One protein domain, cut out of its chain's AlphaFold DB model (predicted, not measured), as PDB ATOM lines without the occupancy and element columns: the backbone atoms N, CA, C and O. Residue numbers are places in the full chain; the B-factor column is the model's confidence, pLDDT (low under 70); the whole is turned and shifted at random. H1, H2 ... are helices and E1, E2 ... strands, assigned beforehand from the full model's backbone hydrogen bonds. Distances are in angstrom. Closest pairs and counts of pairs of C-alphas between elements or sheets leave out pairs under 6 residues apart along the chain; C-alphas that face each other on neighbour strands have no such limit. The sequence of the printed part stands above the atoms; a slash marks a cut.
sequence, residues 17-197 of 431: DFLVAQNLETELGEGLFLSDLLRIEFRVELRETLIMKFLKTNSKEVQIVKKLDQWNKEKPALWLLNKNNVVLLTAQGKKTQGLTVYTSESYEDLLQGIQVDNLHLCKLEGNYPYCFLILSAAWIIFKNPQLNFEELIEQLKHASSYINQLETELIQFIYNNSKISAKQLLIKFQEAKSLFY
ATOM      1  N   ASP A  17     241.810 118.609 418.879       70.19
ATOM      2  CA  ASP A  17     240.559 119.253 419.263       70.19
ATOM      3  C   ASP A  17     240.099 118.715 420.626       70.19
ATOM      4  O   ASP A  17     239.601 119.466 421.467       70.19
ATOM      5  N   PHE A  18     240.366 117.432 420.897       72.81
ATOM      6  CA  PHE A  18     240.175 116.833 422.215       72.81
ATOM      7  C   PHE A  18     241.122 117.421 423.271       72.81
ATOM      8  O   PHE A  18     240.676 117.727 424.375       72.81
ATOM      9  N   LEU A  19     242.406 117.631 422.959       70.94
ATOM     10  CA  LEU A  19     243.353 118.267 423.889       70.94
ATOM     11  C   LEU A  19     242.912 119.673 424.297       70.94
ATOM     12  O   LEU A  19     242.962 120.016 425.484       70.94
ATOM     13  N   VAL A  20     242.478 120.466 423.316       68.81
ATOM     14  CA  VAL A  20     241.968 121.822 423.532       68.81
ATOM     15  C   VAL A  20     240.679 121.770 424.353       68.81
ATOM     16  O   VAL A  20     240.551 122.489 425.343       68.81
ATOM     17  N   ALA A  21     239.751 120.868 424.018       68.38
ATOM     18  CA  ALA A  21     238.490 120.706 424.742       68.38
ATOM     19  C   ALA A  21     238.676 120.253 426.202       68.38
ATOM     20  O   ALA A  21     237.918 120.674 427.075       68.38
ATOM     21  N   GLN A  22     239.690 119.430 426.486       70.19
ATOM     22  CA  GLN A  22     240.033 118.975 427.839       70.19
ATOM     23  C   GLN A  22     240.913 119.971 428.615       70.19
ATOM     24  O   GLN A  22     241.332 119.676 429.734       70.19
ATOM     25  N   ASN A  23     241.198 121.151 428.048       67.94
ATOM     26  CA  ASN A  23     242.043 122.181 428.652       67.94
ATOM     27  C   ASN A  23     243.433 121.650 429.073       67.94
ATOM     28  O   ASN A  23     244.010 122.052 430.088       67.94
ATOM     29  N   LEU A  24     243.985 120.721 428.281       69.12
ATOM     30  CA  LEU A  24     245.299 120.113 428.517       69.12
ATOM     31  C   LEU A  24     246.462 121.011 428.056       69.12
ATOM     32  O   LEU A  24     247.631 120.636 428.182       69.12
ATOM     33  N   GLU A  25     246.167 122.242 427.626       72.50
ATOM     34  CA  GLU A  25     247.126 123.336 427.418       72.50
ATOM     35  C   GLU A  25     247.613 123.950 428.746       72.50
ATOM     36  O   GLU A  25     247.794 125.158 428.888       72.50
ATOM     37  N   THR A  26     247.859 123.113 429.752       81.44
ATOM     38  CA  THR A  26     248.466 123.577 430.999       81.44
ATOM     39  C   THR A  26     249.931 123.920 430.747       81.44
ATOM     40  O   THR A  26     250.738 123.030 430.464       81.44
ATOM     41  N   GLU A  27     250.286 125.197 430.882       86.75
ATOM     42  CA  GLU A  27     251.676 125.643 430.831       86.75
ATOM     43  C   GLU A  27     252.446 125.108 432.054       86.75
ATOM     44  O   GLU A  27     252.060 125.289 433.210       86.75
ATOM     45  N   LEU A  28     253.539 124.401 431.785       85.56
ATOM     46  CA  LEU A  28     254.435 123.803 432.774       85.56
ATOM     47  C   LEU A  28     255.570 124.755 433.154       85.56
ATOM     48  O   LEU A  28     256.111 124.680 434.252       85.56
ATOM     49  N   GLY A  29     255.949 125.639 432.241       82.94
ATOM     50  CA  GLY A  29     257.050 126.592 432.333       82.94
ATOM     51  C   GLY A  29     257.105 127.392 431.036       82.94
ATOM     52  O   GLY A  29     256.338 127.102 430.131       82.94
ATOM     53  N   GLU A  30     258.006 128.370 430.920       83.69
ATOM     54  CA  GLU A  30     257.998 129.329 429.798       83.69
ATOM     55  C   GLU A  30     257.924 128.641 428.423       83.69
ATOM     56  O   GLU A  30     258.919 128.084 427.944       83.69
ATOM     57  N   GLY A  31     256.740 128.650 427.804       82.94
ATOM     58  CA  GLY A  31     256.496 128.046 426.491       82.94
ATOM     59  C   GLY A  31     256.434 126.508 426.445       82.94
ATOM     60  O   GLY A  31     256.301 125.954 425.350       82.94
ATOM     61  N   LEU A  32     256.505 125.815 427.589       89.38
ATOM     62  CA  LEU A  32     256.409 124.352 427.730       89.38
ATOM     63  C   LEU A  32     255.049 123.958 428.293       89.38
ATOM     64  O   LEU A  32     254.597 124.556 429.263       89.38
ATOM     65  N   PHE A  33     254.396 122.964 427.704       89.62
ATOM     66  CA  PHE A  33     253.007 122.629 428.016       89.62
ATOM     67  C   PHE A  33     252.847 121.132 428.273       89.62
ATOM     68  O   PHE A  33     253.605 120.317 427.755       89.62
ATOM     69  N   LEU A  34     251.829 120.748 429.045       87.94
ATOM     70  CA  LEU A  34     251.513 119.339 429.300       87.94
ATOM     71  C   LEU A  34     251.245 118.569 427.996       87.94
ATOM     72  O   LEU A  34     251.658 117.418 427.857       87.94
ATOM     73  N   SER A  35     250.651 119.241 427.006       87.50
ATOM     74  CA  SER A  35     250.473 118.728 425.647       87.50
ATOM     75  C   SER A  35     251.782 118.305 424.972       87.50
ATOM     76  O   SER A  35     251.749 117.430 424.116       87.50
ATOM     77  N   ASP A  36     252.931 118.891 425.324       90.12
ATOM     78  CA  ASP A  36     254.226 118.508 424.747       90.12
ATOM     79  C   ASP A  36     254.626 117.086 425.148       90.12
ATOM     80  O   ASP A  36     255.082 116.319 424.305       90.12
ATOM     81  N   LEU A  37     254.391 116.705 426.409       90.25
ATOM     82  CA  LEU A  37     254.646 115.342 426.885       90.25
ATOM     83  C   LEU A  37     253.735 114.329 426.188       90.25
ATOM     84  O   LEU A  37     254.183 113.250 425.808       90.25
ATOM     85  N   LEU A  38     252.467 114.690 425.973       88.50
ATOM     86  CA  LEU A  38     251.524 113.851 425.232       88.50
ATOM     87  C   LEU A  38     251.944 113.725 423.764       88.50
ATOM     88  O   LEU A  38     251.933 112.631 423.217       88.50
ATOM     89  N   ARG A  39     252.395 114.804 423.118       88.00
ATOM     90  CA  ARG A  39     252.884 114.723 421.732       88.00
ATOM     91  C   ARG A  39     254.072 113.773 421.580       88.00
ATOM     92  O   ARG A  39     254.146 113.063 420.579       88.00
ATOM     93  N   ILE A  40     254.967 113.746 422.571       90.19
ATOM     94  CA  ILE A  40     256.097 112.808 422.615       90.19
ATOM     95  C   ILE A  40     255.591 111.368 422.750       90.19
ATOM     96  O   ILE A  40     255.927 110.531 421.919       90.19
ATOM     97  N   GLU A  41     254.732 111.097 423.736       88.00
ATOM     98  CA  GLU A  41     254.182 109.757 423.999       88.00
ATOM     99  C   GLU A  41     253.427 109.177 422.792       88.00
ATOM    100  O   GLU A  41     253.594 108.009 422.447       88.00
ATOM    101  N   PHE A  42     252.610 109.997 422.129       84.19
ATOM    102  CA  PHE A  42     251.810 109.590 420.973       84.19
ATOM    103  C   PHE A  42     252.576 109.690 419.642       84.19
ATOM    104  O   PHE A  42     252.008 109.383 418.593       84.19
ATOM    105  N   ARG A  43     253.851 110.112 419.664       84.12
ATOM    106  CA  ARG A  43     254.711 110.283 418.478       84.12
ATOM    107  C   ARG A  43     254.046 111.094 417.369       84.12
ATOM    108  O   ARG A  43     254.005 110.683 416.208       84.12
ATOM    109  N   VAL A  44     253.535 112.265 417.726       84.12
ATOM    110  CA  VAL A  44     252.932 113.232 416.793       84.12
ATOM    111  C   VAL A  44     253.793 114.491 416.674       84.12
ATOM    112  O   VAL A  44     254.712 114.695 417.461       84.12
ATOM    113  N   GLU A  45     253.514 115.337 415.678       83.31
ATOM    114  CA  GLU A  45     254.288 116.564 415.450       83.31
ATOM    115  C   GLU A  45     254.391 117.422 416.722       83.31
ATOM    116  O   GLU A  45     253.393 117.739 417.380       83.31
ATOM    117  N   LEU A  46     255.628 117.784 417.064       86.19
ATOM    118  CA  LEU A  46     255.953 118.607 418.222       86.19
ATOM    119  C   LEU A  46     255.690 120.082 417.913       86.19
ATOM    120  O   LEU A  46     255.805 120.532 416.771       86.19
ATOM    121  N   ARG A  47     255.376 120.866 418.948       84.88
ATOM    122  CA  ARG A  47     255.210 122.313 418.788       84.88
ATOM    123  C   ARG A  47     256.555 122.965 418.496       84.88
ATOM    124  O   ARG A  47     257.562 122.650 419.129       84.88
ATOM    125  N   GLU A  48     256.547 123.930 417.585       81.88
ATOM    126  CA  GLU A  48     257.733 124.696 417.196       81.88
ATOM    127  C   GLU A  48     258.436 125.330 418.406       81.88
ATOM    128  O   GLU A  48     259.662 125.328 418.493       81.88
ATOM    129  N   THR A  49     257.662 125.800 419.386       84.62
ATOM    130  CA  THR A  49     258.178 126.380 420.630       84.62
ATOM    131  C   THR A  49     259.051 125.398 421.414       84.62
ATOM    132  O   THR A  49     260.147 125.773 421.834       84.62
ATOM    133  N   LEU A  50     258.615 124.142 421.568       88.75
ATOM    134  CA  LEU A  50     259.390 123.088 422.226       88.75
ATOM    135  C   LEU A  50     260.663 122.782 421.437       88.75
ATOM    136  O   LEU A  50     261.747 122.768 422.018       88.75
ATOM    137  N   ILE A  51     260.528 122.577 420.121       87.06
ATOM    138  CA  ILE A  51     261.647 122.274 419.216       87.06
ATOM    139  C   ILE A  51     262.716 123.360 419.352       87.06
ATOM    140  O   ILE A  51     263.871 123.070 419.652       87.06
ATOM    141  N   MET A  52     262.329 124.627 419.215       83.88
ATOM    142  CA  MET A  52     263.262 125.749 419.275       83.88
ATOM    143  C   MET A  52     263.910 125.915 420.640       83.88
ATOM    144  O   MET A  52     265.099 126.227 420.712       83.88
ATOM    145  N   LYS A  53     263.161 125.701 421.724       87.31
ATOM    146  CA  LYS A  53     263.720 125.773 423.076       87.31
ATOM    147  C   LYS A  53     264.737 124.653 423.308       87.31
ATOM    148  O   LYS A  53     265.815 124.916 423.839       87.31
ATOM    149  N   PHE A  54     264.428 123.437 422.858       88.44
ATOM    150  CA  PHE A  54     265.332 122.293 422.940       88.44
ATOM    151  C   PHE A  54     266.609 122.522 422.123       88.44
ATOM    152  O   PHE A  54     267.706 122.374 422.662       88.44
ATOM    153  N   LEU A  55     266.485 122.953 420.861       85.62
ATOM    154  CA  LEU A  55     267.628 123.237 419.991       85.62
ATOM    155  C   LEU A  55     268.536 124.315 420.603       85.62
ATOM    156  O   LEU A  55     269.721 124.067 420.791       85.62
ATOM    157  N   LYS A  56     267.981 125.468 421.003       83.88
ATOM    158  CA  LYS A  56     268.754 126.577 421.601       83.88
ATOM    159  C   LYS A  56     269.490 126.184 422.881       83.88
ATOM    160  O   LYS A  56     270.578 126.686 423.138       83.88
ATOM    161  N   THR A  57     268.894 125.317 423.697       84.81
ATOM    162  CA  THR A  57     269.505 124.899 424.968       84.81
ATOM    163  C   THR A  57     270.672 123.935 424.743       84.81
ATOM    164  O   THR A  57     271.647 123.959 425.495       84.81
ATOM    165  N   ASN A  58     270.590 123.104 423.700       82.62
ATOM    166  CA  ASN A  58     271.576 122.061 423.416       82.62
ATOM    167  C   ASN A  58     272.649 122.477 422.393       82.62
ATOM    168  O   ASN A  58     273.678 121.817 422.294       82.62
ATOM    169  N   SER A  59     272.476 123.589 421.673       76.50
ATOM    170  CA  SER A  59     273.370 124.016 420.590       76.50
ATOM    171  C   SER A  59     274.596 124.828 421.047       76.50
ATOM    172  O   SER A  59     275.041 125.719 420.331       76.50
ATOM    173  N   LYS A  60     275.156 124.577 422.240       71.25
ATOM    174  CA  LYS A  60     276.231 125.421 422.818       71.25
ATOM    175  C   LYS A  60     277.463 125.569 421.913       71.25
ATOM    176  O   LYS A  60     278.077 126.630 421.901       71.25
ATOM    177  N   GLU A  61     277.799 124.527 421.154       63.38
ATOM    178  CA  GLU A  61     278.950 124.504 420.234       63.38
ATOM    179  C   GLU A  61     278.555 124.580 418.749       63.38
ATOM    180  O   GLU A  61     279.424 124.608 417.881       63.38
ATOM    181  N   VAL A  62     277.252 124.633 418.450       64.31
ATOM    182  CA  VAL A  62     276.707 124.562 417.088       64.31
ATOM    183  C   VAL A  62     275.852 125.798 416.835       64.31
ATOM    184  O   VAL A  62     274.834 126.016 417.490       64.31
ATOM    185  N   GLN A  63     276.242 126.628 415.873       67.50
ATOM    186  CA  GLN A  63     275.465 127.809 415.508       67.50
ATOM    187  C   GLN A  63     274.249 127.410 414.663       67.50
ATOM    188  O   GLN A  63     274.360 126.710 413.661       67.50
ATOM    189  N   ILE A  64     273.066 127.895 415.036       67.19
ATOM    190  CA  ILE A  64     271.835 127.721 414.257       67.19
ATOM    191  C   ILE A  64     271.637 128.997 413.426       67.19
ATOM    192  O   ILE A  64     271.190 130.010 413.960       67.19
ATOM    193  N   VAL A  65     272.016 128.985 412.140       55.62
ATOM    194  CA  VAL A  65     272.135 130.229 411.340       55.62
ATOM    195  C   VAL A  65     270.870 130.677 410.642       55.62
ATOM    196  O   VAL A  65     270.635 131.881 410.541       55.62
ATOM    197  N   LYS A  66     270.024 129.761 410.173       54.66
ATOM    198  CA  LYS A  66     268.735 130.167 409.619       54.66
ATOM    199  C   LYS A  66     267.659 129.915 410.652       54.66
ATOM    200  O   LYS A  66     267.311 128.776 410.953       54.66
ATOM    201  N   LYS A  67     267.177 131.030 411.196       46.41
ATOM    202  CA  LYS A  67     265.956 131.126 411.981       46.41
ATOM    203  C   LYS A  67     264.875 130.273 411.327       46.41
ATOM    204  O   LYS A  67     264.576 130.433 410.145       46.41
ATOM    205  N   LEU A  68     264.282 129.417 412.144       43.91
ATOM    206  CA  LEU A  68     263.079 128.634 411.888       43.91
ATOM    207  C   LEU A  68     261.841 129.502 411.573       43.91
ATOM    208  O   LEU A  68     260.731 129.002 411.651       43.91
ATOM    209  N   ASP A  69     261.998 130.778 411.197       36.59
ATOM    210  CA  ASP A  69     260.903 131.732 410.960       36.59
ATOM    211  C   ASP A  69     259.969 131.259 409.821       36.59
ATOM    212  O   ASP A  69     258.897 131.818 409.603       36.59
ATOM    213  N   GLN A  70     260.346 130.186 409.118       42.88
ATOM    214  CA  GLN A  70     259.455 129.359 408.319       42.88
ATOM    215  C   GLN A  70     259.749 127.874 408.580       42.88
ATOM    216  O   GLN A  70     260.283 127.182 407.709       42.88
ATOM    217  N   TRP A  71     259.342 127.330 409.734       47.47
ATOM    218  CA  TRP A  71     258.895 125.930 409.781       47.47
ATOM    219  C   TRP A  71     257.648 125.830 408.897       47.47
ATOM    220  O   TRP A  71     256.505 125.764 409.351       47.47
ATOM    221  N   ASN A  72     257.862 125.947 407.587       46.16
ATOM    222  CA  ASN A  72     256.811 125.899 406.602       46.16
ATOM    223  C   ASN A  72     256.170 124.530 406.765       46.16
ATOM    224  O   ASN A  72     256.849 123.510 406.629       46.16
ATOM    225  N   LYS A  73     254.862 124.515 407.046       54.06
ATOM    226  CA  LYS A  73     254.071 123.289 407.244       54.06
ATOM    227  C   LYS A  73     254.239 122.284 406.096       54.06
ATOM    228  O   LYS A  73     253.940 121.107 406.266       54.06
ATOM    229  N   GLU A  74     254.714 122.749 404.943       51.31
ATOM    230  CA  GLU A  74     254.936 121.949 403.746       51.31
ATOM    231  C   GLU A  74     256.334 121.314 403.655       51.31
ATOM    232  O   GLU A  74     256.432 120.219 403.104       51.31
ATOM    233  N   LYS A  75     257.404 121.950 404.172       61.56
ATOM    234  CA  LYS A  75     258.802 121.466 404.083       61.56
ATOM    235  C   LYS A  75     259.689 122.059 405.195       61.56
ATOM    236  O   LYS A  75     260.335 123.084 404.962       61.56
ATOM    237  N   PRO A  76     259.746 121.456 406.393       64.75
ATOM    238  CA  PRO A  76     260.636 121.935 407.445       64.75
ATOM    239  C   PRO A  76     262.108 121.802 407.030       64.75
ATOM    240  O   PRO A  76     262.524 120.781 406.471       64.75
ATOM    241  N   ALA A  77     262.880 122.857 407.300       67.00
ATOM    242  CA  ALA A  77     264.306 122.940 407.014       67.00
ATOM    243  C   ALA A  77     265.069 123.526 408.211       67.00
ATOM    244  O   ALA A  77     264.650 124.537 408.774       67.00
ATOM    245  N   LEU A  78     266.197 122.920 408.581       72.06
ATOM    246  CA  LEU A  78     267.048 123.352 409.689       72.06
ATOM    247  C   LEU A  78     268.505 123.443 409.232       72.06
ATOM    248  O   LEU A  78     269.056 122.479 408.708       72.06
ATOM    249  N   TRP A  79     269.119 124.605 409.451       67.94
ATOM    250  CA  TRP A  79     270.528 124.865 409.156       67.94
ATOM    251  C   TRP A  79     271.345 124.817 410.445       67.94
ATOM    252  O   TRP A  79     271.136 125.639 411.340       67.94
ATOM    253  N   LEU A  80     272.280 123.878 410.518       72.00
ATOM    254  CA  LEU A  80     273.186 123.673 411.639       72.00
ATOM    255  C   LEU A  80     274.615 123.915 411.174       72.00
ATOM    256  O   LEU A  80     275.065 123.319 410.202       72.00
ATOM    257  N   LEU A  81     275.328 124.787 411.872       65.31
ATOM    258  CA  LEU A  81     276.743 125.032 411.652       65.31
ATOM    259  C   LEU A  81     277.542 124.520 412.817       65.31
ATOM    260  O   LEU A  81     277.417 124.985 413.946       65.31
ATOM    261  N   ASN A  82     278.406 123.588 412.492       67.06
ATOM    262  CA  ASN A  82     279.446 123.120 413.362       67.06
ATOM    263  C   ASN A  82     280.791 123.678 412.861       67.06
ATOM    264  O   ASN A  82     280.901 124.075 411.703       67.06
ATOM    265  N   LYS A  83     281.825 123.693 413.710       65.06
ATOM    266  CA  LYS A  83     283.164 124.221 413.382       65.06
ATOM    267  C   LYS A  83     283.751 123.636 412.093       65.06
ATOM    268  O   LYS A  83     284.494 124.329 411.410       65.06
ATOM    269  N   ASN A  84     283.388 122.393 411.776       65.06
ATOM    270  CA  ASN A  84     283.950 121.635 410.660       65.06
ATOM    271  C   ASN A  84     282.970 121.429 409.496       65.06
ATOM    272  O   ASN A  84     283.388 120.996 408.432       65.06
ATOM    273  N   ASN A  85     281.668 121.655 409.703       65.50
ATOM    274  CA  ASN A  85     280.635 121.239 408.755       65.50
ATOM    275  C   ASN A  85     279.438 122.183 408.805       65.50
ATOM    276  O   ASN A  85     278.955 122.534 409.886       65.50
ATOM    277  N   VAL A  86     278.869 122.485 407.644       65.44
ATOM    278  CA  VAL A  86     277.516 123.035 407.562       65.44
ATOM    279  C   VAL A  86     276.555 121.931 407.189       65.44
ATOM    280  O   VAL A  86     276.811 121.223 406.229       65.44
ATOM    281  N   VAL A  87     275.455 121.799 407.922       69.12
ATOM    282  CA  VAL A  87     274.433 120.779 407.705       69.12
ATOM    283  C   VAL A  87     273.077 121.443 407.510       69.12
ATOM    284  O   VAL A  87     272.539 122.080 408.412       69.12
ATOM    285  N   LEU A  88     272.490 121.259 406.339       68.94
ATOM    286  CA  LEU A  88     271.104 121.574 406.057       68.94
ATOM    287  C   LEU A  88     270.282 120.283 406.121       68.94
ATOM    288  O   LEU A  88     270.486 119.349 405.356       68.94
ATOM    289  N   LEU A  89     269.323 120.249 407.034       72.12
ATOM    290  CA  LEU A  89     268.358 119.174 407.203       72.12
ATOM    291  C   LEU A  89     267.045 119.623 406.565       72.12
ATOM    292  O   LEU A  89     266.456 120.589 407.034       72.12
ATOM    293  N   THR A  90     266.576 118.960 405.510       66.38
ATOM    294  CA  THR A  90     265.281 119.270 404.875       66.38
ATOM    295  C   THR A  90     264.402 118.039 404.805       66.38
ATOM    296  O   THR A  90     264.857 116.962 404.436       66.38
ATOM    297  N   ALA A  91     263.127 118.175 405.138       64.31
ATOM    298  CA  ALA A  91     262.164 117.113 404.888       64.31
ATOM    299  C   ALA A  91     261.747 117.107 403.408       64.31
ATOM    300  O   ALA A  91     261.334 118.137 402.867       64.31
ATOM    301  N   GLN A  92     261.811 115.943 402.758       52.97
ATOM    302  CA  GLN A  92     261.230 115.733 401.430       52.97
ATOM    303  C   GLN A  92     260.048 114.748 401.502       52.97
ATOM    304  O   GLN A  92     260.077 113.751 402.225       52.97
ATOM    305  N   GLY A  93     258.992 115.020 400.730       51.31
ATOM    306  CA  GLY A  93     257.841 114.122 400.565       51.31
ATOM    307  C   GLY A  93     256.648 114.405 401.487       51.31
ATOM    308  O   GLY A  93     256.498 115.498 402.028       51.31
ATOM    309  N   LYS A  94     255.748 113.419 401.615       50.66
ATOM    310  CA  LYS A  94     254.618 113.446 402.564       50.66
ATOM    311  C   LYS A  94     255.059 112.807 403.882       50.66
ATOM    312  O   LYS A  94     255.496 111.667 403.816       50.66
ATOM    313  N   LYS A  95     254.902 113.529 405.005       50.56
ATOM    314  CA  LYS A  95     255.060 113.226 406.460       50.56
ATOM    315  C   LYS A  95     256.072 112.169 406.981       50.56
ATOM    316  O   LYS A  95     256.408 112.259 408.151       50.56
ATOM    317  N   THR A  96     256.576 111.214 406.195       46.62
ATOM    318  CA  THR A  96     257.322 110.025 406.663       46.62
ATOM    319  C   THR A  96     258.400 109.504 405.690       46.62
ATOM    320  O   THR A  96     258.877 108.385 405.849       46.62
ATOM    321  N   GLN A  97     258.786 110.250 404.646       44.78
ATOM    322  CA  GLN A  97     259.550 109.669 403.518       44.78
ATOM    323  C   GLN A  97     261.051 109.982 403.444       44.78
ATOM    324  O   GLN A  97     261.732 109.436 402.577       44.78
ATOM    325  N   GLY A  98     261.592 110.823 404.324       48.91
ATOM    326  CA  GLY A  98     263.023 111.110 404.295       48.91
ATOM    327  C   GLY A  98     263.386 112.498 404.779       48.91
ATOM    328  O   GLY A  98     262.798 113.495 404.355       48.91
ATOM    329  N   LEU A  99     264.406 112.557 405.626       57.69
ATOM    330  CA  LEU A  99     265.206 113.760 405.799       57.69
ATOM    331  C   LEU A  99     266.328 113.727 404.770       57.69
ATOM    332  O   LEU A  99     267.034 112.728 404.719       57.69
ATOM    333  N   THR A 100     266.476 114.789 403.987       56.50
ATOM    334  CA  THR A 100     267.637 115.059 403.148       56.50
ATOM    335  C   THR A 100     268.609 115.919 403.931       56.50
ATOM    336  O   THR A 100     268.295 117.053 404.299       56.50
ATOM    337  N   VAL A 101     269.782 115.356 404.181       59.72
ATOM    338  CA  VAL A 101     270.921 116.060 404.760       59.72
ATOM    339  C   VAL A 101     271.746 116.626 403.611       59.72
ATOM    340  O   VAL A 101     271.920 115.975 402.588       59.72
ATOM    341  N   TYR A 102     272.210 117.850 403.765       60.00
ATOM    342  CA  TYR A 102     273.016 118.568 402.802       60.00
ATOM    343  C   TYR A 102     274.202 119.146 403.555       60.00
ATOM    344  O   TYR A 102     274.012 119.837 404.550       60.00
ATOM    345  N   THR A 103     275.412 118.843 403.117       58.12
ATOM    346  CA  THR A 103     276.618 119.093 403.904       58.12
ATOM    347  C   THR A 103     277.710 119.750 403.076       58.12
ATOM    348  O   THR A 103     277.912 119.355 401.931       58.12
ATOM    349  N   SER A 104     278.414 120.727 403.645       56.75
ATOM    350  CA  SER A 104     279.595 121.347 403.031       56.75
ATOM    351  C   SER A 104     280.677 121.616 404.079       56.75
ATOM    352  O   SER A 104     280.357 121.901 405.237       56.75
ATOM    353  N   GLU A 105     281.941 121.531 403.660       56.50
ATOM    354  CA  GLU A 105     283.129 121.851 404.461       56.50
ATOM    355  C   GLU A 105     283.286 123.367 404.702       56.50
ATOM    356  O   GLU A 105     283.978 123.768 405.636       56.50
ATOM    357  N   SER A 106     282.626 124.227 403.909       54.59
ATOM    358  CA  SER A 106     282.763 125.688 403.995       54.59
ATOM    359  C   SER A 106     281.418 126.425 403.977       54.59
ATOM    360  O   SER A 106     280.549 126.207 403.133       54.59
ATOM    361  N   TYR A 107     281.257 127.371 404.907       52.69
ATOM    362  CA  TYR A 107     280.115 128.293 404.949       52.69
ATOM    363  C   TYR A 107     280.103 129.281 403.770       52.69
ATOM    364  O   TYR A 107     279.036 129.725 403.342       52.69
ATOM    365  N   GLU A 108     281.273 129.604 403.219       51.72
ATOM    366  CA  GLU A 108     281.404 130.524 402.083       51.72
ATOM    367  C   GLU A 108     280.882 129.892 400.787       51.72
ATOM    368  O   GLU A 108     280.213 130.575 400.010       51.72
ATOM    369  N   ASP A 109     281.053 128.578 400.620       52.00
ATOM    370  CA  ASP A 109     280.487 127.825 399.494       52.00
ATOM    371  C   ASP A 109     278.952 127.879 399.512       52.00
ATOM    372  O   ASP A 109     278.308 127.961 398.467       52.00
ATOM    373  N   LEU A 110     278.359 127.917 400.712       51.31
ATOM    374  CA  LEU A 110     276.918 128.039 400.939       51.31
ATOM    375  C   LEU A 110     276.329 129.400 400.587       51.31
ATOM    376  O   LEU A 110     275.224 129.468 400.038       51.31
ATOM    377  N   LEU A 111     277.054 130.473 400.892       48.59
ATOM    378  CA  LEU A 111     276.636 131.841 400.588       48.59
ATOM    379  C   LEU A 111     276.808 132.194 399.106       48.59
ATOM    380  O   LEU A 111     276.064 133.031 398.598       48.59
ATOM    381  N   GLN A 112     277.736 131.539 398.402       49.38
ATOM    382  CA  GLN A 112     277.997 131.769 396.976       49.38
ATOM    383  C   GLN A 112     277.004 131.067 396.030       49.38
ATOM    384  O   GLN A 112     277.111 131.204 394.813       49.38
ATOM    385  N   GLY A 113     275.992 130.383 396.575       43.41
ATOM    386  CA  GLY A 113     274.968 129.695 395.795       43.41
ATOM    387  C   GLY A 113     275.411 128.286 395.426       43.41
ATOM    388  O   GLY A 113     275.833 128.028 394.301       43.41
ATOM    389  N   ILE A 114     275.289 127.356 396.375       47.94
ATOM    390  CA  ILE A 114     275.574 125.941 396.121       47.94
ATOM    391  C   ILE A 114     274.723 125.420 394.965       47.94
ATOM    392  O   ILE A 114     273.491 125.452 395.010       47.94
ATOM    393  N   GLN A 115     275.396 124.849 393.964       41.91
ATOM    394  CA  GLN A 115     274.785 123.836 393.115       41.91
ATOM    395  C   GLN A 115     274.521 122.606 393.986       41.91
ATOM    396  O   GLN A 115     275.450 121.996 394.512       41.91
ATOM    397  N   VAL A 116     273.238 122.276 394.166       48.28
ATOM    398  CA  VAL A 116     272.713 121.181 395.012       48.28
ATOM    399  C   VAL A 116     273.406 119.829 394.748       48.28
ATOM    400  O   VAL A 116     273.386 118.945 395.600       48.28
ATOM    401  N   ASP A 117     274.072 119.707 393.603       39.94
ATOM    402  CA  ASP A 117     274.789 118.537 393.102       39.94
ATOM    403  C   ASP A 117     276.029 118.136 393.928       39.94
ATOM    404  O   ASP A 117     276.449 116.984 393.854       39.94
ATOM    405  N   ASN A 118     276.575 119.028 394.767       42.84
ATOM    406  CA  ASN A 118     277.689 118.710 395.679       42.84
ATOM    407  C   ASN A 118     277.241 118.253 397.076       42.84
ATOM    408  O   ASN A 118     278.068 118.064 397.967       42.84
ATOM    409  N   LEU A 119     275.937 118.109 397.307       53.28
ATOM    410  CA  LEU A 119     275.424 117.810 398.634       53.28
ATOM    411  C   LEU A 119     275.151 116.309 398.804       53.28
ATOM    412  O   LEU A 119     274.451 115.679 398.010       53.28
ATOM    413  N   HIS A 120     275.665 115.733 399.890       55.56
ATOM    414  CA  HIS A 120     275.517 114.308 400.170       55.56
ATOM    415  C   HIS A 120     274.136 113.969 400.726       55.56
ATOM    416  O   HIS A 120     273.852 114.162 401.904       55.56
ATOM    417  N   LEU A 121     273.294 113.390 399.873       55.53
ATOM    418  CA  LEU A 121     271.934 113.000 400.217       55.53
ATOM    419  C   LEU A 121     271.906 111.745 401.109       55.53
ATOM    420  O   LEU A 121     271.962 110.617 400.622       55.53
ATOM    421  N   CYS A 122     271.734 111.928 402.415       60.38
ATOM    422  CA  CYS A 122     271.255 110.858 403.292       60.38
ATOM    423  C   CYS A 122     269.721 110.852 403.266       60.38
ATOM    424  O   CYS A 122     269.138 111.930 403.312       60.38
ATOM    425  N   LYS A 123     269.069 109.684 403.177       63.03
ATOM    426  CA  LYS A 123     267.614 109.537 403.366       63.03
ATOM    427  C   LYS A 123     267.357 108.829 404.687       63.03
ATOM    428  O   LYS A 123     267.747 107.677 404.849       63.03
ATOM    429  N   LEU A 124     266.685 109.505 405.614       64.69
ATOM    430  CA  LEU A 124     266.217 108.871 406.848       64.69
ATOM    431  C   LEU A 124     264.882 108.167 406.622       64.69
ATOM    432  O   LEU A 124     263.844 108.819 406.546       64.69
ATOM    433  N   GLU A 125     264.902 106.843 406.530       61.91
ATOM    434  CA  GLU A 125     263.680 106.046 406.443       61.91
ATOM    435  C   GLU A 125     263.110 105.785 407.846       61.91
ATOM    436  O   GLU A 125     263.817 105.344 408.757       61.91
ATOM    437  N   GLY A 126     261.820 106.071 408.040       62.44
ATOM    438  CA  GLY A 126     261.136 105.797 409.299       62.44
ATOM    439  C   GLY A 126     259.689 106.283 409.323       62.44
ATOM    440  O   GLY A 126     259.364 107.345 408.799       62.44
ATOM    441  N   ASN A 127     258.818 105.526 409.994       71.00
ATOM    442  CA  ASN A 127     257.434 105.928 410.271       71.00
ATOM    443  C   ASN A 127     257.378 106.880 411.476       71.00
ATOM    444  O   ASN A 127     256.736 106.583 412.480       71.00
ATOM    445  N   TYR A 128     258.085 108.004 411.385       74.31
ATOM    446  CA  TYR A 128     258.123 109.035 412.419       74.31
ATOM    447  C   TYR A 128     257.744 110.398 411.831       74.31
ATOM    448  O   TYR A 128     258.046 110.647 410.660       74.31
ATOM    449  N   PRO A 129     257.119 111.289 412.622       77.44
ATOM    450  CA  PRO A 129     256.923 112.679 412.220       77.44
ATOM    451  C   PRO A 129     258.251 113.377 411.903       77.44
ATOM    452  O   PRO A 129     259.307 113.019 412.441       77.44
ATOM    453  N   TYR A 130     258.200 114.417 411.069       76.50
ATOM    454  CA  TYR A 130     259.403 115.104 410.599       76.50
ATOM    455  C   TYR A 130     260.178 115.757 411.740       76.50
ATOM    456  O   TYR A 130     261.409 115.743 411.712       76.50
ATOM    457  N   CYS A 131     259.489 116.270 412.763       80.06
ATOM    458  CA  CYS A 131     260.148 116.853 413.927       80.06
ATOM    459  C   CYS A 131     261.109 115.876 414.618       80.06
ATOM    460  O   CYS A 131     262.207 116.284 414.979       80.06
ATOM    461  N   PHE A 132     260.752 114.594 414.753       83.44
ATOM    462  CA  PHE A 132     261.610 113.604 415.413       83.44
ATOM    463  C   PHE A 132     262.829 113.253 414.570       83.44
ATOM    464  O   PHE A 132     263.919 113.131 415.116       83.44
ATOM    465  N   LEU A 133     262.668 113.148 413.248       80.19
ATOM    466  CA  LEU A 133     263.784 112.898 412.329       80.19
ATOM    467  C   LEU A 133     264.762 114.081 412.283       80.19
ATOM    468  O   LEU A 133     265.974 113.890 412.294       80.19
ATOM    469  N   ILE A 134     264.240 115.310 412.255       79.94
ATOM    470  CA  ILE A 134     265.061 116.528 412.285       79.94
ATOM    471  C   ILE A 134     265.789 116.639 413.622       79.94
ATOM    472  O   ILE A 134     266.991 116.897 413.647       79.94
ATOM    473  N   LEU A 135     265.075 116.442 414.732       86.00
ATOM    474  CA  LEU A 135     265.659 116.532 416.064       86.00
ATOM    475  C   LEU A 135     266.676 115.424 416.326       86.00
ATOM    476  O   LEU A 135     267.675 115.705 416.976       86.00
ATOM    477  N   SER A 136     266.481 114.203 415.821       86.69
ATOM    478  CA  SER A 136     267.457 113.128 416.019       86.69
ATOM    479  C   SER A 136     268.743 113.400 415.244       86.69
ATOM    480  O   SER A 136     269.831 113.255 415.798       86.69
ATOM    481  N   ALA A 137     268.637 113.902 414.011       82.50
ATOM    482  CA  ALA A 137     269.788 114.367 413.244       82.50
ATOM    483  C   ALA A 137     270.500 115.551 413.927       82.50
ATOM    484  O   ALA A 137     271.721 115.540 414.076       82.50
ATOM    485  N   ALA A 138     269.745 116.550 414.397       83.25
ATOM    486  CA  ALA A 138     270.300 117.689 415.126       83.25
ATOM    487  C   ALA A 138     270.995 117.258 416.427       83.25
ATOM    488  O   ALA A 138     272.074 117.746 416.748       83.25
ATOM    489  N   TRP A 139     270.406 116.310 417.154       86.38
ATOM    490  CA  TRP A 139     270.950 115.785 418.400       86.38
ATOM    491  C   TRP A 139     272.287 115.063 418.195       86.38
ATOM    492  O   TRP A 139     273.215 115.296 418.967       86.38
ATOM    493  N   ILE A 140     272.438 114.283 417.117       84.56
ATOM    494  CA  ILE A 140     273.724 113.665 416.735       84.56
ATOM    495  C   ILE A 140     274.802 114.730 416.515       84.56
ATOM    496  O   ILE A 140     275.919 114.588 417.016       84.56
ATOM    497  N   ILE A 141     274.452 115.816 415.819       81.81
ATOM    498  CA  ILE A 141     275.363 116.933 415.538       81.81
ATOM    499  C   ILE A 141     275.761 117.651 416.834       81.81
ATOM    500  O   ILE A 141     276.930 117.977 417.021       81.81
ATOM    501  N   PHE A 142     274.819 117.862 417.757       82.75
ATOM    502  CA  PHE A 142     275.097 118.512 419.040       82.75
ATOM    503  C   PHE A 142     275.955 117.665 419.978       82.75
ATOM    504  O   PHE A 142     276.785 118.214 420.696       82.75
ATOM    505  N   LYS A 143     275.753 116.343 420.000       83.50
ATOM    506  CA  LYS A 143     276.535 115.438 420.856       83.50
ATOM    507  C   LYS A 143     277.946 115.215 420.327       83.50
ATOM    508  O   LYS A 143     278.838 114.934 421.122       83.50
ATOM    509  N   ASN A 144     278.154 115.355 419.019       83.00
ATOM    510  CA  ASN A 144     279.433 115.063 418.385       83.00
ATOM    511  C   ASN A 144     279.908 116.219 417.476       83.00
ATOM    512  O   ASN A 144     280.063 116.041 416.265       83.00
ATOM    513  N   PRO A 145     280.196 117.405 418.042       75.69
ATOM    514  CA  PRO A 145     280.637 118.566 417.268       75.69
ATOM    515  C   PRO A 145     282.035 118.381 416.650       75.69
ATOM    516  O   PRO A 145     282.450 119.154 415.795       75.69
ATOM    517  N   GLN A 146     282.782 117.352 417.035       78.31
ATOM    518  CA  GLN A 146     284.125 117.109 416.506       78.31
ATOM    519  C   GLN A 146     284.150 116.174 415.294       78.31
ATOM    520  O   GLN A 146     285.215 116.006 414.704       78.31
ATOM    521  N   LEU A 147     283.015 115.567 414.913       77.38
ATOM    522  CA  LEU A 147     283.000 114.612 413.804       77.38
ATOM    523  C   LEU A 147     283.449 115.283 412.513       77.38
ATOM    524  O   LEU A 147     283.004 116.385 412.163       77.38
ATOM    525  N   ASN A 148     284.313 114.574 411.795       74.81
ATOM    526  CA  ASN A 148     284.585 114.894 410.408       74.81
ATOM    527  C   ASN A 148     283.352 114.571 409.549       74.81
ATOM    528  O   ASN A 148     282.348 114.014 410.003       74.81
ATOM    529  N   PHE A 149     283.428 114.977 408.293       70.50
ATOM    530  CA  PHE A 149     282.308 114.897 407.382       70.50
ATOM    531  C   PHE A 149     281.801 113.458 407.139       70.50
ATOM    532  O   PHE A 149     280.595 113.196 407.204       70.50
ATOM    533  N   GLU A 150     282.715 112.514 406.908       75.31
ATOM    534  CA  GLU A 150     282.387 111.113 406.613       75.31
ATOM    535  C   GLU A 150     281.751 110.405 407.816       75.31
ATOM    536  O   GLU A 150     280.723 109.734 407.677       75.31
ATOM    537  N   GLU A 151     282.310 110.607 409.012       80.94
ATOM    538  CA  GLU A 151     281.776 110.055 410.260       80.94
ATOM    539  C   GLU A 151     280.383 110.606 410.570       80.94
ATOM    540  O   GLU A 151     279.498 109.865 411.009       80.94
ATOM    541  N   LEU A 152     280.164 111.899 410.310       78.94
ATOM    542  CA  LEU A 152     278.869 112.532 410.513       78.94
ATOM    543  C   LEU A 152     277.794 111.917 409.609       78.94
ATOM    544  O   LEU A 152     276.704 111.610 410.091       78.94
ATOM    545  N   ILE A 153     278.083 111.702 408.321       76.12
ATOM    546  CA  ILE A 153     277.135 111.039 407.411       76.12
ATOM    547  C   ILE A 153     276.789 109.643 407.916       76.12
ATOM    548  O   ILE A 153     275.615 109.263 407.907       76.12
ATOM    549  N   GLU A 154     277.792 108.875 408.336       82.19
ATOM    550  CA  GLU A 154     277.573 107.503 408.777       82.19
ATOM    551  C   GLU A 154     276.683 107.453 410.024       82.19
ATOM    552  O   GLU A 154     275.724 106.681 410.065       82.19
ATOM    553  N   GLN A 155     276.902 108.342 410.998       82.38
ATOM    554  CA  GLN A 155     276.008 108.439 412.152       82.38
ATOM    555  C   GLN A 155     274.602 108.902 411.768       82.38
ATOM    556  O   GLN A 155     273.614 108.371 412.285       82.38
ATOM    557  N   LEU A 156     274.490 109.855 410.839       79.69
ATOM    558  CA  LEU A 156     273.200 110.360 410.386       79.69
ATOM    559  C   LEU A 156     272.364 109.270 409.713       79.69
ATOM    560  O   LEU A 156     271.169 109.230 409.969       79.69
ATOM    561  N   LYS A 157     272.939 108.318 408.965       78.62
ATOM    562  CA  LYS A 157     272.176 107.169 408.419       78.62
ATOM    563  C   LYS A 157     271.425 106.380 409.491       78.62
ATOM    564  O   LYS A 157     270.371 105.809 409.221       78.62
ATOM    565  N   HIS A 158     271.946 106.380 410.713       81.38
ATOM    566  CA  HIS A 158     271.352 105.708 411.857       81.38
ATOM    567  C   HIS A 158     270.484 106.634 412.724       81.38
ATOM    568  O   HIS A 158     270.038 106.216 413.785       81.38
ATOM    569  N   ALA A 159     270.157 107.857 412.290       79.81
ATOM    570  CA  ALA A 159     269.416 108.825 413.107       79.81
ATOM    571  C   ALA A 159     268.038 108.341 413.596       79.81
ATOM    572  O   ALA A 159     267.570 108.777 414.648       79.81
ATOM    573  N   SER A 160     267.385 107.424 412.879       78.69
ATOM    574  CA  SER A 160     266.112 106.837 413.313       78.69
ATOM    575  C   SER A 160     266.255 105.897 414.518       78.69
ATOM    576  O   SER A 160     265.312 105.777 415.301       78.69
ATOM    577  N   SER A 161     267.422 105.273 414.723       84.44
ATOM    578  CA  SER A 161     267.665 104.392 415.876       84.44
ATOM    579  C   SER A 161     267.779 105.174 417.190       84.44
ATOM    580  O   SER A 161     267.446 104.652 418.254       84.44
ATOM    581  N   TYR A 162     268.165 106.449 417.109       84.31
ATOM    582  CA  TYR A 162     268.318 107.341 418.255       84.31
ATOM    583  C   TYR A 162     267.008 107.995 418.712       84.31
ATOM    584  O   TYR A 162     266.998 108.664 419.741       84.31
ATOM    585  N   ILE A 163     265.883 107.797 418.011       86.62
ATOM    586  CA  ILE A 163     264.615 108.467 418.351       86.62
ATOM    587  C   ILE A 163     264.132 108.102 419.759       86.62
ATOM    588  O   ILE A 163     263.733 108.989 420.501       86.62
ATOM    589  N   ASN A 164     264.245 106.842 420.185       86.62
ATOM    590  CA  ASN A 164     263.844 106.451 421.547       86.62
ATOM    591  C   ASN A 164     264.704 107.146 422.629       86.62
ATOM    592  O   ASN A 164     264.221 107.493 423.708       86.62
ATOM    593  N   GLN A 165     265.994 107.362 422.344       89.88
ATOM    594  CA  GLN A 165     266.890 108.097 423.244       89.88
ATOM    595  C   GLN A 165     266.548 109.590 423.244       89.88
ATOM    596  O   GLN A 165     266.470 110.202 424.307       89.88
ATOM    597  N   LEU A 166     266.257 110.153 422.069       90.38
ATOM    598  CA  LEU A 166     265.782 111.523 421.917       90.38
ATOM    599  C   LEU A 166     264.463 111.761 422.667       90.38
ATOM    600  O   LEU A 166     264.327 112.792 423.311       90.38
ATOM    601  N   GLU A 167     263.503 110.835 422.615       91.12
ATOM    602  CA  GLU A 167     262.247 110.920 423.376       91.12
ATOM    603  C   GLU A 167     262.533 111.053 424.875       91.12
ATOM    604  O   GLU A 167     261.990 111.934 425.541       91.12
ATOM    605  N   THR A 168     263.455 110.234 425.384       91.06
ATOM    606  CA  THR A 168     263.884 110.283 426.786       91.06
ATOM    607  C   THR A 168     264.534 111.630 427.126       91.06
ATOM    608  O   THR A 168     264.184 112.243 428.132       91.06
ATOM    609  N   GLU A 169     265.426 112.132 426.269       91.50
ATOM    610  CA  GLU A 169     266.079 113.441 426.424       91.50
ATOM    611  C   GLU A 169     265.076 114.608 426.354       91.50
ATOM    612  O   GLU A 169     265.169 115.550 427.139       91.50
ATOM    613  N   LEU A 170     264.077 114.550 425.469       92.38
ATOM    614  CA  LEU A 170     263.014 115.555 425.361       92.38
ATOM    615  C   LEU A 170     262.127 115.574 426.608       92.38
ATOM    616  O   LEU A 170     261.800 116.644 427.124       92.38
ATOM    617  N   ILE A 171     261.763 114.397 427.118       92.06
ATOM    618  CA  ILE A 171     261.002 114.267 428.360       92.06
ATOM    619  C   ILE A 171     261.821 114.844 429.517       92.06
ATOM    620  O   ILE A 171     261.338 115.729 430.226       92.06
ATOM    621  N   GLN A 172     263.078 114.418 429.671       91.38
ATOM    622  CA  GLN A 172     263.988 114.926 430.699       91.38
ATOM    623  C   GLN A 172     264.152 116.450 430.600       91.38
ATOM    624  O   GLN A 172     264.130 117.148 431.614       91.38
ATOM    625  N   PHE A 173     264.264 116.982 429.383       92.06
ATOM    626  CA  PHE A 173     264.326 118.414 429.126       92.06
ATOM    627  C   PHE A 173     263.077 119.142 429.636       92.06
ATOM    628  O   PHE A 173     263.213 120.165 430.310       92.06
ATOM    629  N   ILE A 174     261.875 118.616 429.377       91.69
ATOM    630  CA  ILE A 174     260.623 119.200 429.881       91.69
ATOM    631  C   ILE A 174     260.586 119.155 431.411       91.69
ATOM    632  O   ILE A 174     260.275 120.170 432.032       91.69
ATOM    633  N   TYR A 175     260.956 118.028 432.027       90.38
ATOM    634  CA  TYR A 175     261.023 117.907 433.488       90.38
ATOM    635  C   TYR A 175     261.990 118.923 434.108       90.38
ATOM    636  O   TYR A 175     261.631 119.595 435.073       90.38
ATOM    637  N   ASN A 176     263.183 119.084 433.533       90.38
ATOM    638  CA  ASN A 176     264.213 119.994 434.042       90.38
ATOM    639  C   ASN A 176     263.854 121.480 433.865       90.38
ATOM    640  O   ASN A 176     264.346 122.320 434.613       90.38
ATOM    641  N   ASN A 177     263.022 121.816 432.874       89.94
ATOM    642  CA  ASN A 177     262.637 123.197 432.553       89.94
ATOM    643  C   ASN A 177     261.200 123.545 432.983       89.94
ATOM    644  O   ASN A 177     260.701 124.635 432.682       89.94
ATOM    645  N   SER A 178     260.525 122.623 433.669       88.88
ATOM    646  CA  SER A 178     259.198 122.817 434.243       88.88
ATOM    647  C   SER A 178     259.297 123.564 435.576       88.88
ATOM    648  O   SER A 178     260.159 123.289 436.406       88.88
ATOM    649  N   LYS A 179     258.366 124.491 435.810       88.38
ATOM    650  CA  LYS A 179     258.142 125.154 437.107       88.38
ATOM    651  C   LYS A 179     257.390 124.244 438.089       88.38
ATOM    652  O   LYS A 179     257.360 124.515 439.286       88.38
ATOM    653  N   ILE A 180     256.760 123.182 437.586       85.88
ATOM    654  CA  ILE A 180     256.034 122.181 438.373       85.88
ATOM    655  C   ILE A 180     256.999 121.072 438.801       85.88
ATOM    656  O   ILE A 180     257.801 120.604 437.992       85.88
ATOM    657  N   SER A 181     256.882 120.615 440.052       86.75
ATOM    658  CA  SER A 181     257.676 119.490 440.563       86.75
ATOM    659  C   SER A 181     257.474 118.218 439.729       86.75
ATOM    660  O   SER A 181     256.360 117.921 439.296       86.75
ATOM    661  N   ALA A 182     258.530 117.415 439.560       85.75
ATOM    662  CA  ALA A 182     258.476 116.194 438.748       85.75
ATOM    663  C   ALA A 182     257.359 115.229 439.183       85.75
ATOM    664  O   ALA A 182     256.658 114.667 438.346       85.75
ATOM    665  N   LYS A 183     257.123 115.097 440.497       87.44
ATOM    666  CA  LYS A 183     256.035 114.271 441.041       87.44
ATOM    667  C   LYS A 183     254.656 114.765 440.596       87.44
ATOM    668  O   LYS A 183     253.830 113.964 440.175       87.44
ATOM    669  N   GLN A 184     254.399 116.069 440.692       85.75
ATOM    670  CA  GLN A 184     253.121 116.651 440.267       85.75
ATOM    671  C   GLN A 184     252.947 116.585 438.751       85.75
ATOM    672  O   GLN A 184     251.840 116.342 438.279       85.75
ATOM    673  N   LEU A 185     254.030 116.774 437.994       86.56
ATOM    674  CA  LEU A 185     253.994 116.664 436.544       86.56
ATOM    675  C   LEU A 185     253.655 115.240 436.096       86.56
ATOM    676  O   LEU A 185     252.807 115.067 435.227       86.56
ATOM    677  N   LEU A 186     254.249 114.231 436.737       87.75
ATOM    678  CA  LEU A 186     253.951 112.828 436.463       87.75
ATOM    679  C   LEU A 186     252.478 112.495 436.735       87.75
ATOM    680  O   LEU A 186     251.850 111.835 435.913       87.75
ATOM    681  N   ILE A 187     251.921 112.981 437.851       86.62
ATOM    682  CA  ILE A 187     250.501 112.792 438.187       86.62
ATOM    683  C   ILE A 187     249.616 113.417 437.103       86.62
ATOM    684  O   ILE A 187     248.800 112.718 436.513       86.62
ATOM    685  N   LYS A 188     249.843 114.693 436.762       85.19
ATOM    686  CA  LYS A 188     249.079 115.386 435.710       85.19
ATOM    687  C   LYS A 188     249.199 114.706 434.349       85.19
ATOM    688  O   LYS A 188     248.235 114.645 433.596       85.19
ATOM    689  N   PHE A 189     250.382 114.197 434.021       87.69
ATOM    690  CA  PHE A 189     250.609 113.469 432.781       87.69
ATOM    691  C   PHE A 189     249.849 112.138 432.754       87.69
ATOM    692  O   PHE A 189     249.245 111.807 431.737       87.69
ATOM    693  N   GLN A 190     249.812 111.398 433.865       86.62
ATOM    694  CA  GLN A 190     249.024 110.168 433.983       86.62
ATOM    695  C   GLN A 190     247.514 110.436 433.929       86.62
ATOM    696  O   GLN A 190     246.795 109.698 433.258       86.62
ATOM    697  N   GLU A 191     247.043 111.499 434.583       84.38
ATOM    698  CA  GLU A 191     245.654 111.965 434.502       84.38
ATOM    699  C   GLU A 191     245.281 112.337 433.067       84.38
ATOM    700  O   GLU A 191     244.270 111.878 432.553       84.38
ATOM    701  N   ALA A 192     246.130 113.096 432.376       82.50
ATOM    702  CA  ALA A 192     245.891 113.443 430.983       82.50
ATOM    703  C   ALA A 192     245.898 112.205 430.078       82.50
ATOM    704  O   ALA A 192     245.058 112.079 429.194       82.50
ATOM    705  N   LYS A 193     246.812 111.258 430.319       83.38
ATOM    706  CA  LYS A 193     246.899 110.006 429.561       83.38
ATOM    707  C   LYS A 193     245.658 109.129 429.743       83.38
ATOM    708  O   LYS A 193     245.241 108.487 428.783       83.38
ATOM    709  N   SER A 194     245.051 109.110 430.930       80.62
ATOM    710  CA  SER A 194     243.831 108.330 431.169       80.62
ATOM    711  C   SER A 194     242.628 108.859 430.382       80.62
ATOM    712  O   SER A 194     241.771 108.066 430.008       80.62
ATOM    713  N   LEU A 195     242.605 110.150 430.025       77.31
ATOM    714  CA  LEU A 195     241.563 110.738 429.169       77.31
ATOM    715  C   LEU A 195     241.594 110.199 427.730       77.31
ATOM    716  O   LEU A 195     240.558 110.151 427.074       77.31
ATOM    717  N   PHE A 196     242.758 109.756 427.254       71.75
ATOM    718  CA  PHE A 196     242.907 109.084 425.957       71.75
ATOM    719  C   PHE A 196     242.667 107.574 426.038       71.75
ATOM    720  O   PHE A 196     242.688 106.882 425.021       71.75
ATOM    721  N   TYR A 197     242.455 107.033 427.238       65.12
ATOM    722  CA  TYR A 197     242.149 105.628 427.422       65.12
ATOM    723  C   TYR A 197     240.634 105.448 427.487       65.12
ATOM    724  O   TYR A 197     240.017 105.629 428.533       65.12
TER     725      TYR A 197
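AT A GLANCE: This is residues 17 to 197 of the 431 residues of the protein "Hypothetical protein" of Fabrea salina (UniProt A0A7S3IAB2). The model is an elongated body with two ends: at one, a sheet of three strands, E2, E3 and E4, has helices H5 and H6 packed on one face; at the other, H2 lies between H7 and H8, with H1 and the short strand E1 close by. H3 runs side by side with H5, and H7 meets H5 and links the two ends. The printed part has 181 residues, with named elements in the order H1 E1 H2 H3 E2 E3 E4 H4 H5 H6 H7 H8, in the mixed class of helices and strands. The sheet, in the order E2 E3 E4, is antiparallel. The whole is compact, with a radius of gyration of the C-alphas of 17.3 A and spans of 51 by 32 by 29 A.

IN THESE COORDINATES: H1 is residues 17 to 21, beginning at C-alpha 17 (240.559, 119.253, 419.263), and E1 is residues 27 to 29. H2 is residues 34 to 41, and H3, 15.4 A long, residues 48 to 58. E2 covers residues 77 to 82, 16.4 A; E3 residues 85 to 91, 19.3 A; E4 residues 99 to 104, 16.5 A. H4 is residues 107 to 111. H5, residues 130 to 143, is 20.0 A long and begins at C-alpha 130 (259.403, 115.104, 410.599). H6 is residues 149 to 157, H7 residues 163 to 177, 20.6 A, and H8 residues 182 to 195, 20.2 A, ending at C-alpha 195 (241.563, 110.738, 429.169).

HOW THE PARTS SIT: E2, E3 and E4 form a meander, each strand the antiparallel neighbour of the one before; N 80 and O 87 are 2.8 A apart, and N 88 and O 102 2.7 A. H5 and H6 are on the same face, making two layers, at heights over the sheet of 9.4 A and 9.9 A. H4 only grazes the sheet. H5 is the hub: it touches H3 at a shallow tilt of 9 degrees, the same way, with C-alphas 58 and 142 closest at 6.6 A. Residues 163 to 166 of H7 touch H5, about perpendicular at 79 degrees, with C-alphas 136 and 163 closest at 5.9 A. H2 touches H7 at a shallow tilt of 17 degrees, opposite ways, with C-alphas 40 and 167 closest at 6.5 A. Residues 188 to 193 of H8 touch H2, with C-alphas 34 and 189 closest at 6.9 A. H1 is close to H2 but not clearly touching it, with C-alphas 19 and 35 closest at 7.3 A. E1 pairs with no named strand. In H1 to H8, every O i to N i+4 pair is within hydrogen-bond range.

THE WHOLE: The two C-alphas farthest apart, of Gln 112 and Tyr 197, are 53.8 A apart. The printed part has no cut. The links H3 to E2 and H4 to H5 are long, 18 residues each. The mean pLDDT of the printed part is 73.3, with 68 residues under 70, among them 61 to 77 and 90 to 126.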